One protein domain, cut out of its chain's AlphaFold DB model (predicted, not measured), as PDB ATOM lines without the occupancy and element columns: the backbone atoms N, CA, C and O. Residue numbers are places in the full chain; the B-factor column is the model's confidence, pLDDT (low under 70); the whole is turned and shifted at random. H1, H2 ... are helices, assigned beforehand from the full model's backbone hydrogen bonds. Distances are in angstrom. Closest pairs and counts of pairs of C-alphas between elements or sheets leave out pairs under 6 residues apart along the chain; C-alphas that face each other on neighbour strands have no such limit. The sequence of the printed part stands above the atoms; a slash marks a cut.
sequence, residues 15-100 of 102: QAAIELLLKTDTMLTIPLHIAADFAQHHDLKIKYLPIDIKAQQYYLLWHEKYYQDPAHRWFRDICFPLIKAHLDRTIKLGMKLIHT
ATOM      1  N   GLN A  15      45.302 -20.274  36.215       94.94
ATOM      2  CA  GLN A  15      45.480 -20.740  34.833       94.94
ATOM      3  C   GLN A  15      45.360 -22.267  34.727       94.94
ATOM      4  O   GLN A  15      44.631 -22.774  33.883       94.94
ATOM      5  N   ALA A  16      46.027 -23.004  35.621       95.50
ATOM      6  CA  ALA A  16      45.967 -24.463  35.635       95.50
ATOM      7  C   ALA A  16      44.558 -24.976  35.977       95.50
ATOM      8  O   ALA A  16      44.106 -25.967  35.407       95.50
ATOM      9  N   ALA A  17      43.849 -24.291  36.880       96.69
ATOM     10  CA  ALA A  17      42.476 -24.644  37.235       96.69
ATOM     11  C   ALA A  17      41.506 -24.416  36.065       96.69
ATOM     12  O   ALA A  17      40.634 -25.247  35.834       96.69
ATOM     13  N   ILE A  18      41.675 -23.323  35.315       96.00
ATOM     14  CA  ILE A  18      40.871 -23.009  34.128       96.00
ATOM     15  C   ILE A  18      41.134 -24.020  33.008       96.00
ATOM     16  O   ILE A  18      40.189 -24.554  32.442       96.00
ATOM     17  N   GLU A  19      42.395 -24.360  32.740       94.38
ATOM     18  CA  GLU A  19      42.751 -25.401  31.765       94.38
ATOM     19  C   GLU A  19      42.115 -26.760  32.086       94.38
ATOM     20  O   GLU A  19      41.736 -27.498  31.175       94.38
ATOM     21  N   LEU A  20      41.998 -27.097  33.374       95.62
ATOM     22  CA  LEU A  20      41.314 -28.306  33.822       95.62
ATOM     23  C   LEU A  20      39.793 -28.183  33.667       95.62
ATOM     24  O   LEU A  20      39.154 -29.108  33.167       95.62
ATOM     25  N   LEU A  21      39.223 -27.040  34.055       95.94
ATOM     26  CA  LEU A  21      37.795 -26.734  33.938       95.94
ATOM     27  C   LEU A  21      37.306 -26.841  32.485       95.94
ATOM     28  O   LEU A  21      36.226 -27.354  32.240       95.94
ATOM     29  N   LEU A  22      38.122 -26.422  31.515       95.62
ATOM     30  CA  LEU A  22      37.795 -26.504  30.086       95.62
ATOM     31  C   LEU A  22      37.787 -27.935  29.526       95.62
ATOM     32  O   LEU A  22      37.281 -28.161  28.431       95.62
ATOM     33  N   LYS A  23      38.372 -28.897  30.248       96.00
ATOM     34  CA  LYS A  23      38.549 -30.291  29.803       96.00
ATOM     35  C   LYS A  23      37.765 -31.291  30.653       96.00
ATOM     36  O   LYS A  23      37.853 -32.491  30.408       96.00
ATOM     37  N   THR A  24      37.038 -30.827  31.668       96.69
ATOM     38  CA  THR A  24      36.364 -31.678  32.655       96.69
ATOM     39  C   THR A  24      35.003 -31.109  33.031       96.69
ATOM     40  O   THR A  24      34.772 -29.911  32.918       96.69
ATOM     41  N   ASP A  25      34.111 -31.960  33.535       95.81
ATOM     42  CA  ASP A  25      32.845 -31.520  34.127       95.81
ATOM     43  C   ASP A  25      33.053 -31.164  35.606       95.81
ATOM     44  O   ASP A  25      32.733 -31.921  36.524       95.81
ATOM     45  N   THR A  26      33.727 -30.038  35.838       96.12
ATOM     46  CA  THR A  26      34.034 -29.535  37.181       96.12
ATOM     47  C   THR A  26      33.565 -28.092  37.350       96.12
ATOM     48  O   THR A  26      33.049 -27.463  36.431       96.12
ATOM     49  N   MET A  27      33.700 -27.553  38.562       95.75
ATOM     50  CA  MET A  27      33.419 -26.149  38.845       95.75
ATOM     51  C   MET A  27      34.550 -25.528  39.654       95.75
ATOM     52  O   MET A  27      35.196 -26.191  40.468       95.75
ATOM     53  N   LEU A  28      34.747 -24.228  39.460       96.06
ATOM     54  CA  LEU A  28      35.796 -23.458  40.108       96.06
ATOM     55  C   LEU A  28      35.190 -22.242  40.820       96.06
ATOM     56  O   LEU A  28      34.468 -21.451  40.222       96.06
ATOM     57  N   THR A  29      35.500 -22.082  42.109       94.94
ATOM     58  CA  THR A  29      35.157 -20.884  42.890       94.94
ATOM     59  C   THR A  29      36.368 -19.963  42.967       94.94
ATOM     60  O   THR A  29      37.367 -20.322  43.586       94.94
ATOM     61  N   ILE A  30      36.279 -18.787  42.342       94.75
ATOM     62  CA  ILE A  30      37.351 -17.780  42.265       94.75
ATOM     63  C   ILE A  30      36.778 -16.356  42.326       94.75
ATOM     64  O   ILE A  30      35.571 -16.180  42.131       94.75
ATOM     65  N   PRO A  31      37.608 -15.324  42.570       95.06
ATOM     66  CA  PRO A  31      37.166 -13.936  42.507       95.06
ATOM     67  C   PRO A  31      36.532 -13.579  41.156       95.06
ATOM     68  O   PRO A  31      37.071 -13.901  40.096       95.06
ATOM     69  N   LEU A  32      35.416 -12.846  41.203       94.75
ATOM     70  CA  LEU A  32      34.598 -12.532  40.026       94.75
ATOM     71  C   LEU A  32      35.381 -11.845  38.901       94.75
ATOM     72  O   LEU A  32      35.208 -12.186  37.738       94.75
ATOM     73  N   HIS A  33      36.245 -10.894  39.250       95.31
ATOM     74  CA  HIS A  33      37.037 -10.152  38.270       95.31
ATOM     75  C   HIS A  33      38.006 -11.054  37.480       95.31
ATOM     76  O   HIS A  33      38.190 -10.841  36.289       95.31
ATOM     77  N   ILE A  34      38.539 -12.111  38.106       95.69
ATOM     78  CA  ILE A  34      39.404 -13.103  37.446       95.69
ATOM     79  C   ILE A  34      38.569 -14.003  36.535       95.69
ATOM     80  O   ILE A  34      38.936 -14.235  35.387       95.69
ATOM     81  N   ALA A  35      37.422 -14.488  37.027       95.94
ATOM     82  CA  ALA A  35      36.502 -15.285  36.216       95.94
ATOM     83  C   ALA A  35      36.036 -14.520  34.968       95.94
ATOM     84  O   ALA A  35      35.939 -15.105  33.892       95.94
ATOM     85  N   ALA A  36      35.775 -13.217  35.112       95.94
ATOM     86  CA  ALA A  36      35.368 -12.344  34.021       95.94
ATOM     87  C   ALA A  36      36.428 -12.271  32.916       95.94
ATOM     88  O   ALA A  36      36.070 -12.452  31.758       95.94
ATOM     89  N   ASP A  37      37.701 -12.072  33.266       94.56
ATOM     90  CA  ASP A  37      38.804 -11.999  32.296       94.56
ATOM     91  C   ASP A  37      38.989 -13.313  31.522       94.56
ATOM     92  O   ASP A  37      39.150 -13.304  30.298       94.56
ATOM     93  N   PHE A  38      38.903 -14.459  32.204       95.38
ATOM     94  CA  PHE A  38      38.977 -15.764  31.537       95.38
ATOM     95  C   PHE A  38      37.778 -16.025  30.624       95.38
ATOM     96  O   PHE A  38      37.955 -16.507  29.507       95.38
ATOM     97  N   ALA A  39      36.569 -15.665  31.054       95.19
ATOM     98  CA  ALA A  39      35.353 -15.841  30.260       95.19
ATOM     99  C   ALA A  39      35.321 -14.977  28.982       95.19
ATOM    100  O   ALA A  39      34.497 -15.219  28.105       95.19
ATOM    101  N   GLN A  40      36.206 -13.983  28.837       93.75
ATOM    102  CA  GLN A  40      36.360 -13.264  27.565       93.75
ATOM    103  C   GLN A  40      37.052 -14.103  26.486       93.75
ATOM    104  O   GLN A  40      36.840 -13.858  25.300       93.75
ATOM    105  N   HIS A  41      37.899 -15.048  26.891       92.94
ATOM    106  CA  HIS A  41      38.793 -15.789  25.999       92.94
ATOM    107  C   HIS A  41      38.428 -17.272  25.892       92.94
ATOM    108  O   HIS A  41      38.914 -17.969  25.003       92.94
ATOM    109  N   HIS A  42      37.567 -17.754  26.785       93.19
ATOM    110  CA  HIS A  42      37.149 -19.142  26.862       93.19
ATOM    111  C   HIS A  42      35.634 -19.235  27.052       93.19
ATOM    112  O   HIS A  42      35.033 -18.356  27.669       93.19
ATOM    113  N   ASP A  43      35.028 -20.320  26.569       91.69
ATOM    114  CA  ASP A  43      33.594 -20.592  26.740       91.69
ATOM    115  C   ASP A  43      33.286 -21.032  28.181       91.69
ATOM    116  O   ASP A  43      33.120 -22.211  28.494       91.69
ATOM    117  N   LEU A  44      33.293 -20.062  29.094       94.00
ATOM    118  CA  LEU A  44      33.054 -20.250  30.519       94.00
ATOM    119  C   LEU A  44      31.801 -19.500  30.953       94.00
ATOM    120  O   LEU A  44      31.583 -18.338  30.606       94.00
ATOM    121  N   LYS A  45      31.000 -20.146  31.801       94.06
ATOM    122  CA  LYS A  45      29.799 -19.549  32.392       94.06
ATOM    123  C   LYS A  45      30.045 -19.198  33.850       94.06
ATOM    124  O   LYS A  45      30.489 -20.032  34.634       94.06
ATOM    125  N   ILE A  46      29.685 -17.975  34.226       95.94
ATOM    126  CA  ILE A  46      29.783 -17.488  35.605       95.94
ATOM    127  C   ILE A  46      28.409 -17.610  36.274       95.94
ATOM    128  O   ILE A  46      27.387 -17.255  35.686       95.94
ATOM    129  N   LYS A  47      28.378 -18.116  37.511       94.75
ATOM    130  CA  LYS A  47      27.165 -18.279  38.327       94.75
ATOM    131  C   LYS A  47      27.358 -17.646  39.705       94.75
ATOM    132  O   LYS A  47      28.486 -17.500  40.171       94.75
ATOM    133  N   TYR A  48      26.252 -17.274  40.351       92.62
ATOM    134  CA  TYR A  48      26.274 -16.822  41.742       92.62
ATOM    135  C   TYR A  48      26.715 -17.946  42.677       92.62
ATOM    136  O   TYR A  48      26.382 -19.114  42.461       92.62
ATOM    137  N   LEU A  49      27.431 -17.575  43.738       91.38
ATOM    138  CA  LEU A  49      27.708 -18.499  44.826       91.38
ATOM    139  C   LEU A  49      26.406 -18.830  45.568       91.38
ATOM    140  O   LEU A  49      25.582 -17.940  45.772       91.38
ATOM    141  N   PRO A  50      26.225 -20.082  46.020       90.75
ATOM    142  CA  PRO A  50      25.052 -20.482  46.797       90.75
ATOM    143  C   PRO A  50      25.108 -20.006  48.261       90.75
ATOM    144  O   PRO A  50      24.265 -20.396  49.064       90.75
ATOM    145  N   ILE A  51      26.128 -19.223  48.623       91.19
ATOM    146  CA  ILE A  51      26.378 -18.702  49.966       91.19
ATOM    147  C   ILE A  51      26.871 -17.265  49.890       91.19
ATOM    148  O   ILE A  51      27.601 -16.898  48.964       91.19
ATOM    149  N   ASP A  52      26.536 -16.488  50.914       90.38
ATOM    150  CA  ASP A  52      27.085 -15.154  51.093       90.38
ATOM    151  C   ASP A  52      28.516 -15.231  51.628       90.38
ATOM    152  O   ASP A  52      28.811 -15.924  52.606       90.38
ATOM    153  N   ILE A  53      29.411 -14.481  50.991       90.38
ATOM    154  CA  ILE A  53      30.798 -14.312  51.422       90.38
ATOM    155  C   ILE A  53      31.141 -12.828  51.483       90.38
ATOM    156  O   ILE A  53      30.582 -12.007  50.754       90.38
ATOM    157  N   LYS A  54      32.097 -12.468  52.342       91.06
ATOM    158  CA  LYS A  54      32.635 -11.105  52.354       91.06
ATOM    159  C   LYS A  54      33.407 -10.847  51.062       91.06
ATOM    160  O   LYS A  54      34.182 -11.692  50.619       91.06
ATOM    161  N   ALA A  55      33.214  -9.661  50.490       87.44
ATOM    162  CA  ALA A  55      33.971  -9.234  49.323       87.44
ATOM    163  C   ALA A  55      35.470  -9.154  49.647       87.44
ATOM    164  O   ALA A  55      35.868  -8.687  50.716       87.44
ATOM    165  N   GLN A  56      36.298  -9.597  48.702       89.44
ATOM    166  CA  GLN A  56      37.747  -9.509  48.823       89.44
ATOM    167  C   GLN A  56      38.208  -8.056  48.652       89.44
ATOM    168  O   GLN A  56      37.753  -7.351  47.752       89.44
ATOM    169  N   GLN A  57      39.122  -7.624  49.518       91.31
ATOM    170  CA  GLN A  57      39.706  -6.285  49.490       91.31
ATOM    171  C   GLN A  57      41.097  -6.333  48.849       91.31
ATOM    172  O   GLN A  57      41.880  -7.245  49.116       91.31
ATOM    173  N   TYR A  58      41.389  -5.346  48.004       93.50
ATOM    174  CA  TYR A  58      42.669  -5.199  47.311       93.50
ATOM    175  C   TYR A  58      43.362  -3.930  47.783       93.50
ATOM    176  O   TYR A  58      42.739  -2.873  47.876       93.50
ATOM    177  N   TYR A  59      44.661  -4.038  48.049       94.75
ATOM    178  CA  TYR A  59      45.470  -2.953  48.588       94.75
ATOM    179  C   TYR A  59      46.731  -2.777  47.756       94.75
ATOM    180  O   TYR A  59      47.386  -3.753  47.394       94.75
ATOM    181  N   LEU A  60      47.097  -1.522  47.504       94.94
ATOM    182  CA  LEU A  60      48.441  -1.176  47.071       94.94
ATOM    183  C   LEU A  60      49.276  -0.941  48.329       94.94
ATOM    184  O   LEU A  60      48.987  -0.023  49.092       94.94
ATOM    185  N   LEU A  61      50.272  -1.791  48.559       95.31
ATOM    186  CA  LEU A  61      51.118  -1.746  49.749       95.31
ATOM    187  C   LEU A  61      52.519  -1.261  49.385       95.31
ATOM    188  O   LEU A  61      53.046  -1.571  48.318       95.31
ATOM    189  N   TRP A  62      53.133  -0.512  50.291       95.50
ATOM    190  CA  TRP A  62      54.525  -0.092  50.188       95.50
ATOM    191  C   TRP A  62      55.129   0.016  51.584       95.50
ATOM    192  O   TRP A  62      54.425   0.184  52.577       95.50
ATOM    193  N   HIS A  63      56.453  -0.075  51.653       96.50
ATOM    194  CA  HIS A  63      57.168   0.089  52.909       96.50
ATOM    195  C   HIS A  63      57.162   1.564  53.345       96.50
ATOM    196  O   HIS A  63      57.462   2.444  52.535       96.50
ATOM    197  N   GLU A  64      56.889   1.834  54.624       96.31
ATOM    198  CA  GLU A  64      56.757   3.191  55.188       96.31
ATOM    199  C   GLU A  64      57.962   4.094  54.889       96.31
ATOM    200  O   GLU A  64      57.791   5.252  54.517       96.31
ATOM    201  N   LYS A  65      59.178   3.531  54.931       97.12
ATOM    202  CA  LYS A  65      60.435   4.185  54.507       97.12
ATOM    203  C   LYS A  65      60.327   4.969  53.184       97.12
ATOM    204  O   LYS A  65      60.984   5.991  53.041       97.12
ATOM    205  N   TYR A  66      59.508   4.513  52.233       96.50
ATOM    206  CA  TYR A  66      59.335   5.134  50.911       96.50
ATOM    207  C   TYR A  66      58.022   5.921  50.771       96.50
ATOM    208  O   TYR A  66      57.553   6.193  49.662       96.50
ATOM    209  N   TYR A  67      57.377   6.280  51.883       94.31
ATOM    210  CA  TYR A  67      56.140   7.058  51.856       94.31
ATOM    211  C   TYR A  67      56.360   8.448  51.240       94.31
ATOM    212  O   TYR A  67      55.578   8.884  50.388       94.31
ATOM    213  N   GLN A  68      57.450   9.118  51.627       95.62
ATOM    214  CA  GLN A  68      57.810  10.456  51.144       95.62
ATOM    215  C   GLN A  68      58.762  10.451  49.942       95.62
ATOM    216  O   GLN A  68      59.025  11.516  49.392       95.62
ATOM    217  N   ASP A  69      59.239   9.282  49.501       98.25
ATOM    218  CA  ASP A  69      60.113   9.190  48.333       98.25
ATOM    219  C   ASP A  69      59.372   9.652  47.054       98.25
ATOM    220  O   ASP A  69      58.297   9.114  46.748       98.25
ATOM    221  N   PRO A  70      59.900  10.645  46.308       98.12
ATOM    222  CA  PRO A  70      59.213  11.202  45.144       98.12
ATOM    223  C   PRO A  70      58.994  10.202  44.006       98.12
ATOM    224  O   PRO A  70      57.930  10.223  43.388       98.12
ATOM    225  N   ALA A  71      59.954   9.310  43.740       98.06
ATOM    226  CA  ALA A  71      59.851   8.335  42.656       98.06
ATOM    227  C   ALA A  71      58.808   7.259  42.985       98.06
ATOM    228  O   ALA A  71      57.960   6.929  42.156       98.06
ATOM    229  N   HIS A  72      58.803   6.769  44.228       97.81
ATOM    230  CA  HIS A  72      57.776   5.852  44.707       97.81
ATOM    231  C   HIS A  72      56.390   6.503  44.719       97.81
ATOM    232  O   HIS A  72      55.416   5.848  44.347       97.81
ATOM    233  N   ARG A  73      56.270   7.773  45.135       97.25
ATOM    234  CA  ARG A  73      54.993   8.504  45.093       97.25
ATOM    235  C   ARG A  73      54.479   8.633  43.665       97.25
ATOM    236  O   ARG A  73      53.368   8.188  43.405       97.25
ATOM    237  N   TRP A  74      55.307   9.142  42.753       97.62
ATOM    238  CA  TRP A  74      54.977   9.259  41.333       97.62
ATOM    239  C   TRP A  74      54.492   7.927  40.748       97.62
ATOM    240  O   TRP A  74      53.452   7.875  40.094       97.62
ATOM    241  N   PHE A  75      55.194   6.829  41.044       97.69
ATOM    242  CA  PHE A  75      54.806   5.515  40.543       97.69
ATOM    243  C   PHE A  75      53.468   5.039  41.126       97.69
ATOM    244  O   PHE A  75      52.617   4.556  40.383       97.69
ATOM    245  N   ARG A  76      53.232   5.215  42.435       97.00
ATOM    246  CA  ARG A  76      51.943   4.869  43.064       97.00
ATOM    247  C   ARG A  76      50.787   5.689  42.492       97.00
ATOM    248  O   ARG A  76      49.719   5.120  42.270       97.00
ATOM    249  N   ASP A  77      51.012   6.971  42.225       96.50
ATOM    250  CA  ASP A  77      50.006   7.870  41.655       96.50
ATOM    251  C   ASP A  77      49.619   7.458  40.223       96.50
ATOM    252  O   ASP A  77      48.479   7.662  39.814       96.50
ATOM    253  N   ILE A  78      50.523   6.798  39.486       97.50
ATOM    254  CA  ILE A  78      50.217   6.179  38.185       97.50
ATOM    255  C   ILE A  78      49.546   4.809  38.354       97.50
ATOM    256  O   ILE A  78      48.523   4.528  37.728       97.50
ATOM    257  N   CYS A  79      50.114   3.931  39.183       97.19
ATOM    258  CA  CYS A  79      49.648   2.554  39.318       97.19
ATOM    259  C   CYS A  79      48.242   2.463  39.902       97.19
ATOM    260  O   CYS A  79      47.422   1.696  39.400       97.19
ATOM    261  N   PHE A  80      47.954   3.221  40.962       97.12
ATOM    262  CA  PHE A  80      46.693   3.113  41.684       97.12
ATOM    263  C   PHE A  80      45.458   3.319  40.791       97.12
ATOM    264  O   PHE A  80      44.618   2.416  40.758       97.12
ATOM    265  N   PRO A  81      45.319   4.428  40.033       97.75
ATOM    266  CA  PRO A  81      44.144   4.622  39.188       97.75
ATOM    267  C   PRO A  81      44.031   3.561  38.088       97.75
ATOM    268  O   PRO A  81      42.921   3.115  37.810       97.75
ATOM    269  N   LEU A  82      45.145   3.106  37.501       97.69
ATOM    270  CA  LEU A  82      45.135   2.076  36.456       97.69
ATOM    271  C   LEU A  82      44.676   0.714  36.990       97.69
ATOM    272  O   LEU A  82      43.793   0.084  36.406       97.69
ATOM    273  N   ILE A  83      45.235   0.282  38.121       96.75
ATOM    274  CA  ILE A  83      44.875  -0.985  38.768       96.75
ATOM    275  C   ILE A  83      43.419  -0.934  39.242       96.75
ATOM    276  O   ILE A  83      42.659  -1.870  38.992       96.75
ATOM    277  N   LYS A  84      43.003   0.174  39.870       96.56
ATOM    278  CA  LYS A  84      41.619   0.363  40.319       96.56
ATOM    279  C   LYS A  84      40.640   0.331  39.145       96.56
ATOM    280  O   LYS A  84      39.643  -0.379  39.209       96.56
ATOM    281  N   ALA A  85      40.927   1.061  38.067       97.00
ATOM    282  CA  ALA A  85      40.070   1.090  36.886       97.00
ATOM    283  C   ALA A  85      39.955  -0.290  36.228       97.00
ATOM    284  O   ALA A  85      38.865  -0.680  35.807       97.00
ATOM    285  N   HIS A  86      41.058  -1.043  36.164       95.38
ATOM    286  CA  HIS A  86      41.033  -2.421  35.690       95.38
ATOM    287  C   HIS A  86      40.115  -3.287  36.563       95.38
ATOM    288  O   HIS A  86      39.206  -3.908  36.017       95.38
ATOM    289  N   LEU A  87      40.286  -3.264  37.890       95.75
ATOM    290  CA  LEU A  87      39.462  -4.034  38.829       95.75
ATOM    291  C   LEU A  87      37.968  -3.680  38.722       95.75
ATOM    292  O   LEU A  87      37.125  -4.569  38.615       95.75
ATOM    293  N   ASP A  88      37.628  -2.391  38.697       96.00
ATOM    294  CA  ASP A  88      36.238  -1.931  38.587       96.00
ATOM    295  C   ASP A  88      35.597  -2.406  37.270       96.00
ATOM    296  O   ASP A  88      34.449  -2.864  37.237       96.00
ATOM    297  N   ARG A  89      36.351  -2.331  36.165       96.56
ATOM    298  CA  ARG A  89      35.901  -2.762  34.836       96.56
ATOM    299  C   ARG A  89      35.624  -4.263  34.794       96.56
ATOM    300  O   ARG A  89      34.591  -4.668  34.261       96.56
ATOM    301  N   THR A  90      36.523  -5.079  35.331       95.62
ATOM    302  CA  THR A  90      36.422  -6.543  35.276       95.62
ATOM    303  C   THR A  90      35.372  -7.079  36.249       95.62
ATOM    304  O   THR A  90      34.624  -7.989  35.895       95.62
ATOM    305  N   ILE A  91      35.171  -6.441  37.410       95.12
ATOM    306  CA  ILE A  91      34.005  -6.705  38.273       95.12
ATOM    307  C   ILE A  91      32.699  -6.408  37.528       95.12
ATOM    308  O   ILE A  91      31.793  -7.244  37.506       95.12
ATOM    309  N   LYS A  92      32.588  -5.234  36.889       95.94
ATOM    310  CA  LYS A  92      31.382  -4.845  36.140       95.94
ATOM    311  C   LYS A  92      31.095  -5.813  34.990       95.94
ATOM    312  O   LYS A  92      29.936  -6.170  34.765       95.94
ATOM    313  N   LEU A  93      32.137  -6.262  34.291       95.88
ATOM    314  CA  LEU A  93      32.036  -7.296  33.265       95.88
ATOM    315  C   LEU A  93      31.515  -8.613  33.850       95.88
ATOM    316  O   LEU A  93      30.543  -9.153  33.331       95.88
ATOM    317  N   GLY A  94      32.105  -9.098  34.943       95.19
ATOM    318  CA  GLY A  94      31.671 -10.331  35.599       95.19
ATOM    319  C   GLY A  94      30.204 -10.279  36.022       95.19
ATOM    320  O   GLY A  94      29.447 -11.208  35.744       95.19
ATOM    321  N   MET A  95      29.763  -9.154  36.592       94.44
ATOM    322  CA  MET A  95      28.351  -8.943  36.924       94.44
ATOM    323  C   MET A  95      27.462  -9.007  35.678       94.44
ATOM    324  O   MET A  95      26.420  -9.653  35.717       94.44
ATOM    325  N   LYS A  96      27.864  -8.410  34.548       94.00
ATOM    326  CA  LYS A  96      27.113  -8.512  33.285       94.00
ATOM    327  C   LYS A  96      27.023  -9.960  32.784       94.00
ATOM    328  O   LYS A  96      25.942 -10.403  32.394       94.00
ATOM    329  N   LEU A  97      28.133 -10.697  32.807       92.88
ATOM    330  CA  LEU A  97      28.206 -12.083  32.331       92.88
ATOM    331  C   LEU A  97      27.325 -13.031  33.153       92.88
ATOM    332  O   LEU A  97      26.658 -13.888  32.578       92.88
ATOM    333  N   ILE A  98      27.227 -12.820  34.469       90.62
ATOM    334  CA  ILE A  98      26.309 -13.577  35.334       90.62
ATOM    335  C   ILE A  98      24.842 -13.430  34.884       90.62
ATOM    336  O   ILE A  98      24.079 -14.392  34.938       90.62
ATOM    337  N   HIS A  99      24.439 -12.245  34.412       77.69
ATOM    338  CA  HIS A  99      23.052 -11.955  34.026       77.69
ATOM    339  C   HIS A  99      22.697 -12.350  32.585       77.69
ATOM    340  O   HIS A  99      21.516 -12.392  32.249       77.69
ATOM    341  N   THR A 100      23.685 -12.620  31.727       66.50
ATOM    342  CA  THR A 100      23.470 -12.785  30.275       66.50
ATOM    343  C   THR A 100      22.968 -14.191  29.900       66.50
ATOM    344  O   THR A 100      22.474 -14.395  28.798       66.50
TER     345      THR A 100
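AT A GLANCE: This is residues 15 to 100 of the 102 residues of the protein "HTH-type transcriptional regulator LeuO" of Xenorhabdus kozodoii (UniProt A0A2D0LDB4). One long helix, H3, makes the length of the domain; the short helix H2 packs crosswise on its later part, and the short H1 lies beyond H2. The unnamed residues 40 to 69 lead from H2 to the far end of H3. The 86 printed residues have three named helices, H1, H2, H3 in order, and no named strand; the class is all helix. The whole is loose, radius of gyration of the C-alphas 16.9 A, spanning 51 by 25 by 20 A.

IN THESE COORDINATES: H1, residues 15 to 21, begins at C-alpha 15 (45.480, -20.740, 34.833) and is 9.8 A long. H2, residues 32 to 39, is 10.3 A. H3, residues 70 to 99, is 44.4 A and ends at C-alpha 99 (23.052, -11.955, 34.026).

HOW THE PARTS SIT: H1 and H2 are close but not clearly touching: their closest C-alphas, Ile 18 and Phe 38, are 7.9 A apart. H2 touches H3, with residues 87 to 97 of H3 alone; the closest C-alphas, Ala 36 and Gly 94, are 4.5 A apart. Their lines are only just about perpendicular, at 71 degrees. H1 and H3 are apart. Every O i to N i+4 pair is within hydrogen-bond range in H1 and H2, and 23 of 26 in H3.

THE WHOLE: The C-alphas farthest apart, Asp 25 and Gln 68, are 51.7 A apart. The printed part has no cut; the link from H2 to H3 is long, 30 residues. Residue 100 alone has pLDDT under 70.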